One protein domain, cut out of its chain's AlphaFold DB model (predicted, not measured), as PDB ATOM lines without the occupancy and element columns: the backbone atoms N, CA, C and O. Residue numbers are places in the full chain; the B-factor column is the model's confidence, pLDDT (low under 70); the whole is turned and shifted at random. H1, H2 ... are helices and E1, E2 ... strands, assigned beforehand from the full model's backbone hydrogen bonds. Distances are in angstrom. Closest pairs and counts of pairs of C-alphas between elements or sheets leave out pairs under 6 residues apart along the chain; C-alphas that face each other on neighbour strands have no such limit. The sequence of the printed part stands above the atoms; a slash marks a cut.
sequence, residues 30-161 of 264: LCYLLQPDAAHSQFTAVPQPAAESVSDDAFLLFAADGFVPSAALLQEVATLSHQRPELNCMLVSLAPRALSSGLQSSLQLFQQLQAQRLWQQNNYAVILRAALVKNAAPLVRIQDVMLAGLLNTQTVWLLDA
ATOM      1  N   LEU A  30     -23.451 -16.704  14.377       87.31
ATOM      2  CA  LEU A  30     -24.224 -17.937  14.425       87.31
ATOM      3  C   LEU A  30     -23.792 -18.754  15.642       87.31
ATOM      4  O   LEU A  30     -22.605 -18.829  15.960       87.31
ATOM      5  N   CYS A  31     -24.765 -19.366  16.311       89.88
ATOM      6  CA  CYS A  31     -24.558 -20.208  17.481       89.88
ATOM      7  C   CYS A  31     -25.354 -21.506  17.315       89.88
ATOM      8  O   CYS A  31     -26.559 -21.481  17.052       89.88
ATOM      9  N   TYR A  32     -24.670 -22.634  17.482       91.12
ATOM     10  CA  TYR A  32     -25.234 -23.974  17.397       91.12
ATOM     11  C   TYR A  32     -24.972 -24.724  18.701       91.12
ATOM     12  O   TYR A  32     -23.843 -24.751  19.188       91.12
ATOM     13  N   LEU A  33     -25.993 -25.379  19.244       92.31
ATOM     14  CA  LEU A  33     -25.832 -26.371  20.298       92.31
ATOM     15  C   LEU A  33     -25.387 -27.695  19.679       92.31
ATOM     16  O   LEU A  33     -26.053 -28.208  18.777       92.31
ATOM     17  N   LEU A  34     -24.290 -28.258  20.185       91.75
ATOM     18  CA  LEU A  34     -23.850 -29.600  19.823       91.75
ATOM     19  C   LEU A  34     -24.577 -30.620  20.706       91.75
ATOM     20  O   LEU A  34     -24.226 -30.810  21.872       91.75
ATOM     21  N   GLN A  35     -25.617 -31.246  20.159       89.94
ATOM     22  CA  GLN A  35     -26.408 -32.260  20.852       89.94
ATOM     23  C   GLN A  35     -25.825 -33.649  20.587       89.94
ATOM     24  O   GLN A  35     -25.755 -34.046  19.417       89.94
ATOM     25  N   PRO A  36     -25.386 -34.376  21.630       87.94
ATOM     26  CA  PRO A  36     -24.916 -35.737  21.459       87.94
ATOM     27  C   PRO A  36     -26.080 -36.664  21.101       87.94
ATOM     28  O   PRO A  36     -27.216 -36.459  21.535       87.94
ATOM     29  N   ASP A  37     -25.793 -37.707  20.332       86.56
ATOM     30  CA  ASP A  37     -26.686 -38.855  20.198       86.56
ATOM     31  C   ASP A  37     -26.797 -39.629  21.528       86.56
ATOM     32  O   ASP A  37     -26.050 -39.405  22.481       86.56
ATOM     33  N   ALA A  38     -27.721 -40.592  21.603       82.94
ATOM     34  CA  ALA A  38     -27.940 -41.372  22.825       82.94
ATOM     35  C   ALA A  38     -26.679 -42.128  23.300       82.94
ATOM     36  O   ALA A  38     -26.504 -42.349  24.500       82.94
ATOM     37  N   ALA A  39     -25.793 -42.505  22.372       81.44
ATOM     38  CA  ALA A  39     -24.529 -43.177  22.667       81.44
ATOM     39  C   ALA A  39     -23.360 -42.209  22.940       81.44
ATOM     40  O   ALA A  39     -22.270 -42.675  23.268       81.44
ATOM     41  N   HIS A  40     -23.570 -40.891  22.838       79.38
ATOM     42  CA  HIS A  40     -22.541 -39.843  22.940       79.38
ATOM     43  C   HIS A  40     -21.365 -40.033  21.963       79.38
ATOM     44  O   HIS A  40     -20.245 -39.586  22.208       79.38
ATOM     45  N   SER A  41     -21.626 -40.730  20.861       81.69
ATOM     46  CA  SER A  41     -20.680 -41.073  19.809       81.69
ATOM     47  C   SER A  41     -20.647 -40.037  18.687       81.69
ATOM     48  O   SER A  41     -19.642 -39.930  17.983       81.69
ATOM     49  N   GLN A  42     -21.723 -39.263  18.532       87.38
ATOM     50  CA  GLN A  42     -21.913 -38.287  17.466       87.38
ATOM     51  C   GLN A  42     -22.549 -37.013  17.996       87.38
ATOM     52  O   GLN A  42     -23.338 -37.048  18.934       87.38
ATOM     53  N   PHE A  43     -22.243 -35.890  17.345       90.31
ATOM     54  CA  PHE A  43     -22.928 -34.626  17.580       90.31
ATOM     55  C   PHE A  43     -23.810 -34.245  16.397       90.31
ATOM     56  O   PHE A  43     -23.469 -34.469  15.238       90.31
ATOM     57  N   THR A  44     -24.915 -33.581  16.713       89.31
ATOM     58  CA  THR A  44     -25.730 -32.819  15.765       89.31
ATOM     59  C   THR A  44     -25.682 -31.342  16.145       89.31
ATOM     60  O   THR A  44     -25.662 -31.004  17.326       89.31
ATOM     61  N   ALA A  45     -25.616 -30.452  15.155       89.25
ATOM     62  CA  ALA A  45     -25.565 -29.010  15.380       89.25
ATOM     63  C   ALA A  45     -26.962 -28.400  15.208       89.25
ATOM     64  O   ALA A  45     -27.506 -28.385  14.103       89.25
ATOM     65  N   VAL A  46     -27.537 -27.880  16.294       87.88
ATOM     66  CA  VAL A  46     -28.876 -27.272  16.298       87.88
ATOM     67  C   VAL A  46     -28.752 -25.762  16.512       87.88
ATOM     68  O   VAL A  46     -28.205 -25.361  17.540       87.88
ATOM     69  N   PRO A  47     -29.236 -24.904  15.592       85.44
ATOM     70  CA  PRO A  47     -29.200 -23.455  15.784       85.44
ATOM     71  C   PRO A  47     -29.920 -23.051  17.075       85.44
ATOM     72  O   PRO A  47     -31.069 -23.441  17.289       85.44
ATOM     73  N   GLN A  48     -29.269 -22.263  17.931       76.25
ATOM     74  CA  GLN A  48     -29.855 -21.822  19.197       76.25
ATOM     75  C   GLN A  48     -29.359 -20.421  19.587       76.25
ATOM     76  O   GLN A  48     -28.165 -20.140  19.448       76.25
ATOM     77  N   PRO A  49     -30.229 -19.531  20.110       66.12
ATOM     78  CA  PRO A  49     -29.778 -18.282  20.716       66.12
ATOM     79  C   PRO A  49     -28.855 -18.565  21.908       66.12
ATOM     80  O   PRO A  49     -29.056 -19.521  22.660       66.12
ATOM     81  N   ALA A  50     -27.827 -17.735  22.077       60.44
ATOM     82  CA  ALA A  50     -26.809 -17.958  23.092       60.44
ATOM     83  C   ALA A  50     -27.408 -17.944  24.517       60.44
ATOM     84  O   ALA A  50     -27.833 -16.911  25.022       60.44
ATOM     85  N   ALA A  51     -27.327 -19.106  25.170       61.78
ATOM     86  CA  ALA A  51     -27.067 -19.285  26.602       61.78
ATOM     87  C   ALA A  51     -28.204 -19.320  27.647       61.78
ATOM     88  O   ALA A  51     -27.888 -19.676  28.782       61.78
ATOM     89  N   GLU A  52     -29.485 -19.076  27.360       60.50
ATOM     90  CA  GLU A  52     -30.456 -18.999  28.480       60.50
ATOM     91  C   GLU A  52     -30.980 -20.353  29.009       60.50
ATOM     92  O   GLU A  52     -31.356 -20.438  30.174       60.50
ATOM     93  N   SER A  53     -30.937 -21.441  28.228       70.31
ATOM     94  CA  SER A  53     -31.494 -22.753  28.638       70.31
ATOM     95  C   SER A  53     -30.558 -23.955  28.450       70.31
ATOM     96  O   SER A  53     -30.991 -25.104  28.522       70.31
ATOM     97  N   VAL A  54     -29.270 -23.712  28.204       83.00
ATOM     98  CA  VAL A  54     -28.293 -24.761  27.870       83.00
ATOM     99  C   VAL A  54     -27.545 -25.235  29.122       83.00
ATOM    100  O   VAL A  54     -27.145 -24.411  29.947       83.00
ATOM    101  N   SER A  55     -27.337 -26.550  29.255       87.94
ATOM    102  CA  SER A  55     -26.508 -27.148  30.316       87.94
ATOM    103  C   SER A  55     -25.074 -26.613  30.275       87.94
ATOM    104  O   SER A  55     -24.518 -26.443  29.195       87.94
ATOM    105  N   ASP A  56     -24.459 -26.389  31.436       88.56
ATOM    106  CA  ASP A  56     -23.105 -25.828  31.561       88.56
ATOM    107  C   ASP A  56     -22.019 -26.680  30.883       88.56
ATOM    108  O   ASP A  56     -21.036 -26.133  30.371       88.56
ATOM    109  N   ASP A  57     -22.236 -27.995  30.816       87.88
ATOM    110  CA  ASP A  57     -21.326 -28.959  30.189       87.88
ATOM    111  C   ASP A  57     -21.505 -29.094  28.675       87.88
ATOM    112  O   ASP A  57     -20.688 -29.735  28.014       87.88
ATOM    113  N   ALA A  58     -22.558 -28.508  28.104       90.31
ATOM    114  CA  ALA A  58     -22.794 -28.608  26.673       90.31
ATOM    115  C   ALA A  58     -21.779 -27.778  25.878       90.31
ATOM    116  O   ALA A  58     -21.336 -26.710  26.314       90.31
ATOM    117  N   PHE A  59     -21.460 -28.241  24.671       93.00
ATOM    118  CA  PHE A  59     -20.653 -27.481  23.726       93.00
ATOM    119  C   PHE A  59     -21.528 -26.629  22.808       93.00
ATOM    120  O   PHE A  59     -22.514 -27.096  22.235       93.00
ATOM    121  N   LEU A  60     -21.127 -25.371  22.656       93.38
ATOM    122  CA  LEU A  60     -21.702 -24.408  21.733       93.38
ATOM    123  C   LEU A  60     -20.677 -24.106  20.640       93.38
ATOM    124  O   LEU A  60     -19.544 -23.730  20.943       93.38
ATOM    125  N   LEU A  61     -21.076 -24.272  19.381       93.25
ATOM    126  CA  LEU A  61     -20.280 -23.939  18.207       93.25
ATOM    127  C   LEU A  61     -20.696 -22.565  17.682       93.25
ATOM    128  O   LEU A  61     -21.862 -22.327  17.376       93.25
ATOM    129  N   PHE A  62     -19.722 -21.673  17.563       91.88
ATOM    130  CA  PHE A  62     -19.881 -20.314  17.075       91.88
ATOM    131  C   PHE A  62     -19.143 -20.141  15.762       91.88
ATOM    132  O   PHE A  62     -17.984 -20.540  15.646       91.88
ATOM    133  N   ALA A  63     -19.777 -19.486  14.801       88.44
ATOM    134  CA  ALA A  63     -19.149 -19.149  13.534       88.44
ATOM    135  C   ALA A  63     -19.658 -17.803  13.018       88.44
ATOM    136  O   ALA A  63     -20.769 -17.373  13.333       88.44
ATOM    137  N   ALA A  64     -18.828 -17.136  12.223       78.38
ATOM    138  CA  ALA A  64     -19.267 -16.013  11.406       78.38
ATOM    139  C   ALA A  64     -19.834 -16.563  10.084       78.38
ATOM    140  O   ALA A  64     -19.187 -17.425   9.507       78.38
ATOM    141  N   ASP A  65     -21.020 -16.089   9.679       70.88
ATOM    142  CA  ASP A  65     -21.779 -16.345   8.432       70.88
ATOM    143  C   ASP A  65     -21.648 -17.704   7.727       70.88
ATOM    144  O   ASP A  65     -20.580 -18.115   7.296       70.88
ATOM    145  N   GLY A  66     -22.784 -18.347   7.439       69.44
ATOM    146  CA  GLY A  66     -22.871 -19.408   6.422       69.44
ATOM    147  C   GLY A  66     -22.133 -20.719   6.730       69.44
ATOM    148  O   GLY A  66     -22.182 -21.639   5.915       69.44
ATOM    149  N   PHE A  67     -21.497 -20.836   7.896       79.62
ATOM    150  CA  PHE A  67     -20.798 -22.050   8.294       79.62
ATOM    151  C   PHE A  67     -21.768 -23.153   8.715       79.62
ATOM    152  O   PHE A  67     -22.523 -23.011   9.678       79.62
ATOM    153  N   VAL A  68     -21.700 -24.285   8.016       82.25
ATOM    154  CA  VAL A  68     -22.413 -25.513   8.367       82.25
ATOM    155  C   VAL A  68     -21.363 -26.574   8.697       82.25
ATOM    156  O   VAL A  68     -20.601 -26.946   7.805       82.25
ATOM    157  N   PRO A  69     -21.284 -27.056   9.951       85.94
ATOM    158  CA  PRO A  69     -20.280 -28.039  10.332       85.94
ATOM    159  C   PRO A  69     -20.527 -29.371   9.615       85.94
ATOM    160  O   PRO A  69     -21.659 -29.861   9.571       85.94
ATOM    161  N   SER A  70     -19.468 -29.973   9.073       87.94
ATOM    162  CA  SER A  70     -19.554 -31.284   8.433       87.94
ATOM    163  C   SER A  70     -19.763 -32.403   9.460       87.94
ATOM    164  O   SER A  70     -19.406 -32.285  10.635       87.94
ATOM    165  N   ALA A  71     -20.300 -33.540   9.010       88.00
ATOM    166  CA  ALA A  71     -20.419 -34.725   9.859       88.00
ATOM    167  C   ALA A  71     -19.047 -35.233  10.346       88.00
ATOM    168  O   ALA A  71     -18.941 -35.736  11.462       88.00
ATOM    169  N   ALA A  72     -17.993 -35.070   9.536       89.75
ATOM    170  CA  ALA A  72     -16.634 -35.464   9.899       89.75
ATOM    171  C   ALA A  72     -16.087 -34.606  11.050       89.75
ATOM    172  O   ALA A  72     -15.598 -35.157  12.035       89.75
ATOM    173  N   LEU A  73     -16.259 -33.280  10.972       90.75
ATOM    174  CA  LEU A  73     -15.881 -32.361  12.045       90.75
ATOM    175  C   LEU A  73     -16.630 -32.687  13.345       90.75
ATOM    176  O   LEU A  73     -16.023 -32.773  14.410       90.75
ATOM    177  N   LEU A  74     -17.946 -32.908  13.269       92.00
ATOM    178  CA  LEU A  74     -18.760 -33.242  14.443       92.00
ATOM    179  C   LEU A  74     -18.353 -34.584  15.074       92.00
ATOM    180  O   LEU A  74     -18.329 -34.699  16.301       92.00
ATOM    181  N   GLN A  75     -17.979 -35.577  14.262       91.44
ATOM    182  CA  GLN A  75     -17.455 -36.860  14.738       91.44
ATOM    183  C   GLN A  75     -16.085 -36.709  15.420       91.44
ATOM    184  O   GLN A  75     -15.826 -37.352  16.443       91.44
ATOM    185  N   GLU A  76     -15.206 -35.860  14.884       91.94
ATOM    186  CA  GLU A  76     -13.913 -35.560  15.508       91.94
ATOM    187  C   GLU A  76     -14.108 -34.862  16.861       91.94
ATOM    188  O   GLU A  76     -13.513 -35.270  17.861       91.94
ATOM    189  N   VAL A  77     -15.022 -33.890  16.933       92.38
ATOM    190  CA  VAL A  77     -15.387 -33.208  18.184       92.38
ATOM    191  C   VAL A  77     -15.972 -34.189  19.206       92.38
ATOM    192  O   VAL A  77     -15.600 -34.123  20.377       92.38
ATOM    193  N   ALA A  78     -16.824 -35.135  18.792       91.12
ATOM    194  CA  ALA A  78     -17.346 -36.190  19.671       91.12
ATOM    195  C   ALA A  78     -16.225 -37.075  20.232       91.12
ATOM    196  O   ALA A  78     -16.149 -37.318  21.439       91.12
ATOM    197  N   THR A  79     -15.293 -37.474  19.369       91.88
ATOM    198  CA  THR A  79     -14.130 -38.284  19.752       91.88
ATOM    199  C   THR A  79     -13.252 -37.550  20.767       91.88
ATOM    200  O   THR A  79     -12.884 -38.116  21.799       91.88
ATOM    201  N   LEU A  80     -12.962 -36.270  20.520       91.44
ATOM    202  CA  LEU A  80     -12.174 -35.435  21.426       91.44
ATOM    203  C   LEU A  80     -12.898 -35.177  22.744       91.44
ATOM    204  O   LEU A  80     -12.277 -35.281  23.795       91.44
ATOM    205  N   SER A  81     -14.203 -34.902  22.711       89.31
ATOM    206  CA  SER A  81     -15.010 -34.714  23.919       89.31
ATOM    207  C   SER A  81     -14.950 -35.936  24.838       89.31
ATOM    208  O   SER A  81     -14.932 -35.781  26.058       89.31
ATOM    209  N   HIS A  82     -14.909 -37.147  24.271       88.62
ATOM    210  CA  HIS A  82     -14.797 -38.380  25.046       88.62
ATOM    211  C   HIS A  82     -13.372 -38.619  25.572       88.62
ATOM    212  O   HIS A  82     -13.188 -38.971  26.734       88.62
ATOM    213  N   GLN A  83     -12.353 -38.413  24.732       90.69
ATOM    214  CA  GLN A  83     -10.950 -38.658  25.096       90.69
ATOM    215  C   GLN A  83     -10.363 -37.589  26.027       90.69
ATOM    216  O   GLN A  83      -9.392 -37.853  26.739       90.69
ATOM    217  N   ARG A  84     -10.900 -36.370  25.963       89.25
ATOM    218  CA  ARG A  84     -10.374 -35.164  26.607       89.25
ATOM    219  C   ARG A  84     -11.509 -34.358  27.244       89.25
ATOM    220  O   ARG A  84     -11.781 -33.232  26.815       89.25
ATOM    221  N   PRO A  85     -12.186 -34.901  28.270       87.31
ATOM    222  CA  PRO A  85     -13.276 -34.200  28.942       87.31
ATOM    223  C   PRO A  85     -12.815 -32.885  29.587       87.31
ATOM    224  O   PRO A  85     -13.629 -32.006  29.824       87.31
ATOM    225  N   GLU A  86     -11.523 -32.688  29.838       88.81
ATOM    226  CA  GLU A  86     -10.971 -31.432  30.347       88.81
ATOM    227  C   GLU A  86     -10.982 -30.276  29.328       88.81
ATOM    228  O   GLU A  86     -10.780 -29.119  29.712       88.81
ATOM    229  N   LEU A  87     -11.189 -30.555  28.033       90.31
ATOM    230  CA  LEU A  87     -11.205 -29.519  27.003       90.31
ATOM    231  C   LEU A  87     -12.442 -28.631  27.142       90.31
ATOM    232  O   LEU A  87     -13.586 -29.082  27.136       90.31
ATOM    233  N   ASN A  88     -12.184 -27.327  27.215       93.06
ATOM    234  CA  ASN A  88     -13.224 -26.307  27.328       93.06
ATOM    235  C   ASN A  88     -13.341 -25.421  26.079       93.06
ATOM    236  O   ASN A  88     -14.322 -24.690  25.935       93.06
ATOM    237  N   CYS A  89     -12.337 -25.470  25.200       94.50
ATOM    238  CA  CYS A  89     -12.231 -24.648  24.001       94.50
ATOM    239  C   CYS A  89     -11.602 -25.451  22.860       94.50
ATOM    240  O   CYS A  89     -10.553 -26.082  23.036       94.50
ATOM    241  N   MET A  90     -12.221 -25.382  21.685       95.38
ATOM    242  CA  MET A  90     -11.662 -25.861  20.426       95.38
ATOM    243  C   MET A  90     -11.770 -24.743  19.392       95.38
ATOM    244  O   MET A  90     -12.785 -24.047  19.313       95.38
ATOM    245  N   LEU A  91     -10.720 -24.565  18.601       93.00
ATOM    246  CA  LEU A  91     -10.705 -23.649  17.469       93.00
ATOM    247  C   LEU A  91     -10.711 -24.464  16.191       93.00
ATOM    248  O   LEU A  91      -9.904 -25.372  16.034       93.00
ATOM    249  N   VAL A  92     -11.600 -24.121  15.274       91.25
ATOM    250  CA  VAL A  92     -11.697 -24.753  13.962       91.25
ATOM    251  C   VAL A  92     -11.137 -23.773  12.950       91.25
ATOM    252  O   VAL A  92     -11.700 -22.697  12.754       91.25
ATOM    253  N   SER A  93     -10.006 -24.111  12.339       88.94
ATOM    254  CA  SER A  93      -9.427 -23.316  11.262       88.94
ATOM    255  C   SER A  93     -10.189 -23.577   9.967       88.94
ATOM    256  O   SER A  93     -10.266 -24.714   9.510       88.94
ATOM    257  N   LEU A  94     -10.750 -22.515   9.387       84.75
ATOM    258  CA  LEU A  94     -11.548 -22.560   8.157       84.75
ATOM    259  C   LEU A  94     -10.769 -22.065   6.931       84.75
ATOM    260  O   LEU A  94     -11.329 -21.960   5.852       84.75
ATOM    261  N   ALA A  95      -9.493 -21.707   7.085       75.69
ATOM    262  CA  ALA A  95      -8.673 -21.168   6.005       75.69
ATOM    263  C   ALA A  95      -7.245 -21.725   6.083       75.69
ATOM    264  O   ALA A  95      -6.748 -21.976   7.182       75.69
ATOM    265  N   PRO A  96      -6.533 -21.862   4.948       62.56
ATOM    266  CA  PRO A  96      -5.175 -22.391   4.932       62.56
ATOM    267  C   PRO A  96      -4.216 -21.444   5.671       62.56
ATOM    268  O   PRO A  96      -3.842 -20.377   5.175       62.56
ATOM    269  N   ARG A  97      -3.813 -21.834   6.883       67.88
ATOM    270  CA  ARG A  97      -2.854 -21.110   7.731       67.88
ATOM    271  C   ARG A  97      -1.758 -22.058   8.212       67.88
ATOM    272  O   ARG A  97      -1.976 -23.254   8.359       67.88
ATOM    273  N   ALA A  98      -0.573 -21.515   8.482       66.38
ATOM    274  CA  ALA A  98       0.574 -22.259   9.008       66.38
ATOM    275  C   ALA A  98       0.440 -22.531  10.523       66.38
ATOM    276  O   ALA A  98       1.343 -22.218  11.299       66.38
ATOM    277  N   LEU A  99      -0.715 -23.038  10.953       76.00
ATOM    278  CA  LEU A  99      -0.957 -23.456  12.332       76.00
ATOM    279  C   LEU A  99      -1.012 -24.980  12.376       76.00
ATOM    280  O   LEU A  99      -1.670 -25.601  11.546       76.00
ATOM    281  N   SER A 100      -0.310 -25.585  13.331       81.62
ATOM    282  CA  SER A 100      -0.350 -27.031  13.534       81.62
ATOM    283  C   SER A 100      -1.614 -27.431  14.292       81.62
ATOM    284  O   SER A 100      -1.884 -26.908  15.377       81.62
ATOM    285  N   SER A 101      -2.376 -28.373  13.735       87.25
ATOM    286  CA  SER A 101      -3.520 -28.977  14.421       87.25
ATOM    287  C   SER A 101      -3.084 -29.737  15.681       87.25
ATOM    288  O   SER A 101      -1.930 -30.152  15.817       87.25
ATOM    289  N   GLY A 102      -4.017 -29.901  16.619       91.19
ATOM    290  CA  GLY A 102      -3.806 -30.582  17.895       91.19
ATOM    291  C   GLY A 102      -3.856 -29.659  19.114       91.19
ATOM    292  O   GLY A 102      -4.332 -28.524  19.049       91.19
ATOM    293  N   LEU A 103      -3.382 -30.169  20.252       93.12
ATOM    294  CA  LEU A 103      -3.383 -29.447  21.525       93.12
ATOM    295  C   LEU A 103      -2.350 -28.316  21.524       93.12
ATOM    296  O   LEU A 103      -1.157 -28.551  21.342       93.12
ATOM    297  N   GLN A 104      -2.806 -27.100  21.806       92.00
ATOM    298  CA  GLN A 104      -1.983 -25.897  21.864       92.00
ATOM    299  C   GLN A 104      -2.134 -25.208  23.224       92.00
ATOM    300  O   GLN A 104      -3.185 -25.273  23.869       92.00
ATOM    301  N   SER A 105      -1.091 -24.491  23.647       90.75
ATOM    302  CA  SER A 105      -1.225 -23.514  24.732       90.75
ATOM    303  C   SER A 105      -2.074 -22.344  24.238       90.75
ATOM    304  O   SER A 105      -1.708 -21.690  23.256       90.75
ATOM    305  N   SER A 106      -3.172 -22.039  24.935       89.12
ATOM    306  CA  SER A 106      -4.071 -20.942  24.550       89.12
ATOM    307  C   SER A 106      -3.334 -19.603  24.470       89.12
ATOM    308  O   SER A 106      -3.547 -18.817  23.548       89.12
ATOM    309  N   LEU A 107      -2.387 -19.376  25.386       83.25
ATOM    310  CA  LEU A 107      -1.560 -18.171  25.428       83.25
ATOM    311  C   LEU A 107      -0.647 -18.046  24.207       83.25
ATOM    312  O   LEU A 107      -0.579 -16.977  23.594       83.25
ATOM    313  N   GLN A 108       0.073 -19.117  23.869       85.25
ATOM    314  CA  GLN A 108       0.997 -19.099  22.732       85.25
ATOM    315  C   GLN A 108       0.229 -18.924  21.425       85.25
ATOM    316  O   GLN A 108       0.613 -18.100  20.592       85.25
ATOM    317  N   LEU A 109      -0.901 -19.623  21.289       88.19
ATOM    318  CA  LEU A 109      -1.750 -19.508  20.114       88.19
ATOM    319  C   LEU A 109      -2.326 -18.096  19.980       88.19
ATOM    320  O   LEU A 109      -2.256 -17.517  18.898       88.19
ATOM    321  N   PHE A 110      -2.816 -17.492  21.067       85.62
ATOM    322  CA  PHE A 110      -3.283 -16.105  21.041       85.62
ATOM    323  C   PHE A 110      -2.189 -15.147  20.554       85.62
ATOM    324  O   PHE A 110      -2.438 -14.350  19.653       85.62
ATOM    325  N   GLN A 111      -0.967 -15.255  21.082       80.88
ATOM    326  CA  GLN A 111       0.157 -14.409  20.662       80.88
ATOM    327  C   GLN A 111       0.503 -14.596  19.180       80.88
ATOM    328  O   GLN A 111       0.731 -13.611  18.472       80.88
ATOM    329  N   GLN A 112       0.503 -15.839  18.693       84.06
ATOM    330  CA  GLN A 112       0.772 -16.150  17.291       84.06
ATOM    331  C   GLN A 112      -0.313 -15.582  16.367       84.06
ATOM    332  O   GLN A 112      -0.001 -14.885  15.397       84.06
ATOM    333  N   LEU A 113      -1.588 -15.815  16.694       83.12
ATOM    334  CA  LEU A 113      -2.725 -15.284  15.942       83.12
ATOM    335  C   LEU A 113      -2.740 -13.753  15.954       83.12
ATOM    336  O   LEU A 113      -3.077 -13.129  14.944       83.12
ATOM    337  N   GLN A 114      -2.353 -13.147  17.077       77.19
ATOM    338  CA  GLN A 114      -2.250 -11.704  17.230       77.19
ATOM    339  C   GLN A 114      -1.148 -11.113  16.348       77.19
ATOM    340  O   GLN A 114      -1.403 -10.155  15.615       77.19
ATOM    341  N   ALA A 115       0.050 -11.702  16.376       75.25
ATOM    342  CA  ALA A 115       1.179 -11.265  15.561       75.25
ATOM    343  C   ALA A 115       0.863 -11.340  14.059       75.25
ATOM    344  O   ALA A 115       1.200 -10.430  13.301       75.25
ATOM    345  N   GLN A 116       0.158 -12.396  13.642       73.75
ATOM    346  CA  GLN A 116      -0.196 -12.647  12.243       73.75
ATOM    347  C   GLN A 116      -1.521 -11.997  11.807       73.75
ATOM    348  O   GLN A 116      -1.930 -12.157  10.660       73.75
ATOM    349  N   ARG A 117      -2.200 -11.252  12.696       70.81
ATOM    350  CA  ARG A 117      -3.508 -10.605  12.440       70.81
ATOM    351  C   ARG A 117      -4.619 -11.583  12.042       70.81
ATOM    352  O   ARG A 117      -5.589 -11.200  11.395       70.81
ATOM    353  N   LEU A 118      -4.484 -12.847  12.427       74.25
ATOM    354  CA  LEU A 118      -5.427 -13.898  12.053       74.25
ATOM    355  C   LEU A 118      -6.646 -13.927  12.967       74.25
ATOM    356  O   LEU A 118      -7.734 -14.227  12.498       74.25
ATOM    357  N   TRP A 119      -6.482 -13.568  14.243       73.44
ATOM    358  CA  TRP A 119      -7.587 -13.563  15.211       73.44
ATOM    359  C   TRP A 119      -8.706 -12.573  14.856       73.44
ATOM    360  O   TRP A 119      -9.830 -12.737  15.312       73.44
ATOM    361  N   GLN A 120      -8.405 -11.537  14.064       67.50
ATOM    362  CA  GLN A 120      -9.399 -10.563  13.615       67.50
ATOM    363  C   GLN A 120     -10.195 -11.056  12.419       67.50
ATOM    364  O   GLN A 120     -11.228 -10.471  12.134       67.50
ATOM    365  N   GLN A 121      -9.745 -12.091  11.714       72.19
ATOM    366  CA  GLN A 121     -10.396 -12.581  10.504       72.19
ATOM    367  C   GLN A 121     -11.496 -13.579  10.867       72.19
ATOM    368  O   GLN A 121     -11.335 -14.364  11.800       72.19
ATOM    369  N   ASN A 122     -12.576 -13.610  10.089       73.62
ATOM    370  CA  ASN A 122     -13.689 -14.549  10.281       73.62
ATOM    371  C   ASN A 122     -13.355 -15.961   9.751       73.62
ATOM    372  O   ASN A 122     -14.206 -16.664   9.227       73.62
ATOM    373  N   ASN A 123     -12.099 -16.381   9.892       81.56
ATOM    374  CA  ASN A 123     -11.562 -17.628   9.344       81.56
ATOM    375  C   ASN A 123     -11.534 -18.758  10.380       81.56
ATOM    376  O   ASN A 123     -10.807 -19.740  10.216       81.56
ATOM    377  N   TYR A 124     -12.271 -18.584  11.474       86.75
ATOM    378  CA  TYR A 124     -12.359 -19.549  12.554       86.75
ATOM    379  C   TYR A 124     -13.811 -19.746  12.963       86.75
ATOM    380  O   TYR A 124     -14.562 -18.775  13.077       86.75
ATOM    381  N   ALA A 125     -14.161 -20.991  13.262       90.56
ATOM    382  CA  ALA A 125     -15.258 -21.293  14.166       90.56
ATOM    383  C   ALA A 125     -14.683 -21.636  15.548       90.56
ATOM    384  O   ALA A 125     -13.536 -22.081  15.674       90.56
ATOM    385  N   VAL A 126     -15.458 -21.395  16.599       93.31
ATOM    386  CA  VAL A 126     -15.039 -21.634  17.984       93.31
ATOM    387  C   VAL A 126     -16.058 -22.526  18.659       93.31
ATOM    388  O   VAL A 126     -17.243 -22.214  18.665       93.31
ATOM    389  N   ILE A 127     -15.597 -23.611  19.265       94.69
ATOM    390  CA  ILE A 127     -16.421 -24.482  20.097       94.69
ATOM    391  C   ILE A 127     -16.050 -24.207  21.550       94.69
ATOM    392  O   ILE A 127     -14.901 -24.409  21.942       94.69
ATOM    393  N   LEU A 128     -17.007 -23.736  22.348       94.38
ATOM    394  CA  LEU A 128     -16.822 -23.452  23.772       94.38
ATOM    395  C   LEU A 128     -17.828 -24.218  24.613       94.38
ATOM    396  O   LEU A 128     -18.977 -24.397  24.211       94.38
ATOM    397  N   ARG A 129     -17.428 -24.592  25.830       92.62
ATOM    398  CA  ARG A 129     -18.404 -25.015  26.837       92.62
ATOM    399  C   ARG A 129     -19.341 -23.872  27.213       92.62
ATOM    400  O   ARG A 129     -18.902 -22.731  27.392       92.62
ATOM    401  N   ALA A 130     -20.614 -24.193  27.407       91.06
ATOM    402  CA  ALA A 130     -21.654 -23.230  27.743       91.06
ATOM    403  C   ALA A 130     -21.350 -22.456  29.038       91.06
ATOM    404  O   ALA A 130     -21.598 -21.252  29.089       91.06
ATOM    405  N   ALA A 131     -20.735 -23.096  30.042       89.31
ATOM    406  CA  ALA A 131     -20.290 -22.418  31.263       89.31
ATOM    407  C   ALA A 131     -19.356 -21.224  30.977       89.31
ATOM    408  O   ALA A 131     -19.522 -20.142  31.541       89.31
ATOM    409  N   LEU A 132     -18.393 -21.388  30.058       88.81
ATOM    410  CA  LEU A 132     -17.478 -20.307  29.676       88.81
ATOM    411  C   LEU A 132     -18.197 -19.191  28.920       88.81
ATOM    412  O   LEU A 132     -17.905 -18.019  29.144       88.81
ATOM    413  N   VAL A 133     -19.150 -19.547  28.059       89.25
ATOM    414  CA  VAL A 133     -19.963 -18.578  27.310       89.25
ATOM    415  C   VAL A 133     -20.770 -17.700  28.264       89.25
ATOM    416  O   VAL A 133     -20.734 -16.477  28.136       89.25
ATOM    417  N   LYS A 134     -21.438 -18.305  29.253       87.25
ATOM    418  CA  LYS A 134     -22.221 -17.586  30.273       87.25
ATOM    419  C   LYS A 134     -21.351 -16.626  31.085       87.25
ATOM    420  O   LYS A 134     -21.740 -15.482  31.298       87.25
ATOM    421  N   ASN A 135     -20.150 -17.061  31.469       84.25
ATOM    422  CA  ASN A 135     -19.215 -16.245  32.251       84.25
ATOM    423  C   ASN A 135     -18.581 -15.096  31.452       84.25
ATOM    424  O   ASN A 135     -18.198 -14.081  32.033       84.25
ATOM    425  N   ALA A 136     -18.439 -15.250  30.132       83.81
ATOM    426  CA  ALA A 136     -17.777 -14.278  29.263       83.81
ATOM    427  C   ALA A 136     -18.742 -13.338  28.515       83.81
ATOM    428  O   ALA A 136     -18.287 -12.437  27.807       83.81
ATOM    429  N   ALA A 137     -20.055 -13.547  28.641       79.31
ATOM    430  CA  ALA A 137     -21.076 -12.765  27.955       79.31
ATOM    431  C   ALA A 137     -20.991 -11.250  28.271       79.31
ATOM    432  O   ALA A 137     -20.598 -10.861  29.375       79.31
ATOM    433  N   PRO A 138     -21.394 -10.364  27.335       80.81
ATOM    434  CA  PRO A 138     -21.966 -10.665  26.020       80.81
ATOM    435  C   PRO A 138     -20.903 -10.937  24.941       80.81
ATOM    436  O   PRO A 138     -19.955 -10.166  24.768       80.81
ATOM    437  N   LEU A 139     -21.117 -11.999  24.159       84.75
ATOM    438  CA  LEU A 139     -20.301 -12.356  22.995       84.75
ATOM    439  C   LEU A 139     -21.070 -11.977  21.728       84.75
ATOM    440  O   LEU A 139     -22.072 -12.604  21.401       84.75
ATOM    441  N   VAL A 140     -20.634 -10.914  21.050       82.25
ATOM    442  CA  VAL A 140     -21.376 -10.341  19.912       82.25
ATOM    443  C   VAL A 140     -20.744 -10.742  18.585       82.25
ATOM    444  O   VAL A 140     -21.439 -10.894  17.587       82.25
ATOM    445  N   ARG A 141     -19.421 -10.921  18.563       83.56
ATOM    446  CA  ARG A 141     -18.658 -11.275  17.362       83.56
ATOM    447  C   ARG A 141     -17.798 -12.503  17.603       83.56
ATOM    448  O   ARG A 141     -17.436 -12.796  18.741       83.56
ATOM    449  N   ILE A 142     -17.377 -13.157  16.522       86.00
ATOM    450  CA  ILE A 142     -16.510 -14.339  16.602       86.00
ATOM    451  C   ILE A 142     -15.190 -14.044  17.328       86.00
ATOM    452  O   ILE A 142     -14.714 -14.874  18.098       86.00
ATOM    453  N   GLN A 143     -14.650 -12.825  17.189       84.81
ATOM    454  CA  GLN A 143     -13.445 -12.408  17.912       84.81
ATOM    455  C   GLN A 143     -13.666 -12.381  19.429       84.81
ATOM    456  O   GLN A 143     -12.763 -12.731  20.186       84.81
ATOM    457  N   ASP A 144     -14.865 -11.995  19.883       84.94
ATOM    458  CA  ASP A 144     -15.199 -11.990  21.308       84.94
ATOM    459  C   ASP A 144     -15.216 -13.434  21.848       84.94
ATOM    460  O   ASP A 144     -14.682 -13.696  22.925       84.94
ATOM    461  N   VAL A 145     -15.750 -14.383  21.067       88.75
ATOM    462  CA  VAL A 145     -15.774 -15.818  21.406       88.75
ATOM    463  C   VAL A 145     -14.360 -16.408  21.432       88.75
ATOM    464  O   VAL A 145     -13.995 -17.099  22.383       88.75
ATOM    465  N   MET A 146     -13.528 -16.096  20.432       88.62
ATOM    466  CA  MET A 146     -12.127 -16.532  20.400       88.62
ATOM    467  C   MET A 146     -11.355 -16.027  21.622       88.62
ATOM    468  O   MET A 146     -10.634 -16.799  22.251       88.62
ATOM    469  N   LEU A 147     -11.516 -14.748  21.978       86.69
ATOM    470  CA  LEU A 147     -10.890 -14.170  23.168       86.69
ATOM    471  C   LEU A 147     -11.397 -14.838  24.447       86.69
ATOM    472  O   LEU A 147     -10.589 -15.154  25.319       86.69
ATOM    473  N   ALA A 148     -12.703 -15.088  24.555       88.31
ATOM    474  CA  ALA A 148     -13.279 -15.787  25.696       88.31
ATOM    475  C   ALA A 148     -12.673 -17.188  25.864       88.31
ATOM    476  O   ALA A 148     -12.282 -17.541  26.973       88.31
ATOM    477  N   GLY A 149     -12.526 -17.946  24.775       89.44
ATOM    478  CA  GLY A 149     -11.864 -19.248  24.793       89.44
ATOM    479  C   GLY A 149     -10.390 -19.156  25.172       89.44
ATOM    480  O   GLY A 149      -9.959 -19.756  26.149       89.44
ATOM    481  N   LEU A 150      -9.614 -18.367  24.429       88.69
ATOM    482  CA  LEU A 150      -8.157 -18.306  24.577       88.69
ATOM    483  C   LEU A 150      -7.693 -17.706  25.910       88.69
ATOM    484  O   LEU A 150      -6.603 -18.032  26.374       88.69
ATOM    485  N   LEU A 151      -8.481 -16.814  26.514       85.31
ATOM    486  CA  LEU A 151      -8.118 -16.173  27.779       85.31
ATOM    487  C   LEU A 151      -8.647 -16.939  28.999       85.31
ATOM    488  O   LEU A 151      -8.007 -16.895  30.046       85.31
ATOM    489  N   ASN A 152      -9.770 -17.658  28.889       85.69
ATOM    490  CA  ASN A 152     -10.333 -18.401  30.026       85.69
ATOM    491  C   ASN A 152      -9.930 -19.882  30.067       85.69
ATOM    492  O   ASN A 152     -10.305 -20.583  31.006       85.69
ATOM    493  N   THR A 153      -9.155 -20.373  29.095       87.62
ATOM    494  CA  THR A 153      -8.602 -21.734  29.117       87.62
ATOM    495  C   THR A 153      -7.079 -21.730  29.080       87.62
ATOM    496  O   THR A 153      -6.448 -20.832  28.530       87.62
ATOM    497  N   GLN A 154      -6.468 -22.764  29.660       87.56
ATOM    498  CA  GLN A 154      -5.016 -22.966  29.585       87.56
ATOM    499  C   GLN A 154      -4.597 -23.570  28.241       87.56
ATOM    500  O   GLN A 154      -3.544 -23.235  27.690       87.56
ATOM    501  N   THR A 155      -5.434 -24.465  27.722       91.44
ATOM    502  CA  THR A 155      -5.222 -25.181  26.472       91.44
ATOM    503  C   THR A 155      -6.430 -25.056  25.558       91.44
ATOM    504  O   THR A 155      -7.566 -24.817  25.991       91.44
ATOM    505  N   VAL A 156      -6.159 -25.217  24.272       93.25
ATOM    506  CA  VAL A 156      -7.146 -25.205  23.201       93.25
ATOM    507  C   VAL A 156      -6.760 -26.268  22.191       93.25
ATOM    508  O   VAL A 156      -5.576 -26.457  21.905       93.25
ATOM    509  N   TRP A 157      -7.748 -26.981  21.666       94.94
ATOM    510  CA  TRP A 157      -7.513 -27.903  20.563       94.94
ATOM    511  C   TRP A 157      -7.748 -27.189  19.236       94.94
ATOM    512  O   TRP A 157      -8.816 -26.612  19.036       94.94
ATOM    513  N   LEU A 158      -6.762 -27.202  18.343       92.50
ATOM    514  CA  LEU A 158      -6.891 -26.641  17.003       92.50
ATOM    515  C   LEU A 158      -7.240 -27.751  16.002       92.50
ATOM    516  O   LEU A 158      -6.474 -28.697  15.820       92.50
ATOM    517  N   LEU A 159      -8.385 -27.605  15.347       90.31
ATOM    518  CA  LEU A 159      -8.901 -28.463  14.285       90.31
ATOM    519  C   LEU A 159      -8.649 -27.800  12.927       90.31
ATOM    520  O   LEU A 159      -8.741 -26.575  12.812       90.31
ATOM    521  N   ASP A 160      -8.337 -28.591  11.902       87.00
ATOM    522  CA  ASP A 160      -8.162 -28.106  10.528       87.00
ATOM    523  C   ASP A 160      -9.353 -28.550   9.670       87.00
ATOM    524  O   ASP A 160      -9.464 -29.720   9.314       87.00
ATOM    525  N   ALA A 161     -10.236 -27.606   9.337       80.94
ATOM    526  CA  ALA A 161     -11.394 -27.814   8.467       80.94
ATOM    527  C   ALA A 161     -11.275 -27.005   7.160       80.94
ATOM    528  O   ALA A 161     -12.273 -26.668   6.523       80.94
TER     529      ALA A 161
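This is residues 30 to 161 of the 264 residues of an uncharacterized protein of Pantoea dispersa (UniProt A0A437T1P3). A strongly twisted sheet of seven strands curls round helix H1 on one face, while H4 and H3 pack on the other and H2 stands up by E5. The strands run E2, E1, E3, E6, E4, E7, E5 across this mixed sheet, with E4 and E7 parallel and the other neighbours antiparallel. The printed part has 132 residues, with four named helices and seven named strands in the order E1 E2 E3 H1 E4 E5 H2 E6 H3 H4 E7; the class is mixed, helices and strands. It is compact, with a radius of gyration of the C-alphas of 13.5 A and spans of 42 by 29 by 28 A.

Begin with E6, residues 124 to 129, antiparallel to E4, residues 89 to 93, at 165 degrees; N 127 and O 90 are 2.8 A apart, within hydrogen-bond range. E7, residues 155 to 160, is parallel to E4 at 27 degrees, with N 91 and O 157 at 2.8 A. Beyond E7 comes the edge strand E5, residues 102 to 105, antiparallel at 142 degrees, with N 104 and O 156 at 2.8 A. On the other side of E6 find E3, residues 59 to 64, antiparallel at 156 degrees, with N 62 and O 126 at 2.8 A. Next is E1, residues 30 to 36, antiparallel to E3 at 151 degrees, with N 32 and O 61 at 2.8 A. The edge strand E2, residues 43 to 47, forms a hairpin with E1 at 145 degrees, with N 35 and O 44 at 2.8 A. H4, residues 142 to 152, is on the sheet at a height of 7.7 A. H3, residues 130 to 136, on the same face, touches H4 about perpendicular at 86 degrees, closest at the C-alphas of Ala 136 and Ala 148, 5.9 A. H2, residues 106 to 115, touches H4 at a steep tilt of 42 degrees, opposite ways; the closest C-alphas, Ser 106 and Leu 150, are 4.9 A apart. H1, residues 71 to 83, is apart from the other helices; its C-alpha 74 is 5.4 A from C-alpha 43 of E2, their closest pair. In H1, H2, H3 and H4 every O i to N i+4 pair is within hydrogen-bond range.

Find C-alpha 30 at (-24.224, -17.937, 14.425); from there E1 runs 19.2 A. H1 begins at C-alpha 71, (-20.419, -34.725, 9.859), and runs 18.4 A. E7 runs 16.5 A to C-alpha 160 at (-8.162, -28.106, 10.528).

The C-alphas farthest apart, Ala 38 and Ala 115, are 42.5 A apart. The printed part has no cut, and its long link is E2 to E3, 11 residues. Look for pLDDT under 70 at residues 49 to 52, 66, 96 to 98 and 120; the mean of the printed part is 85.1.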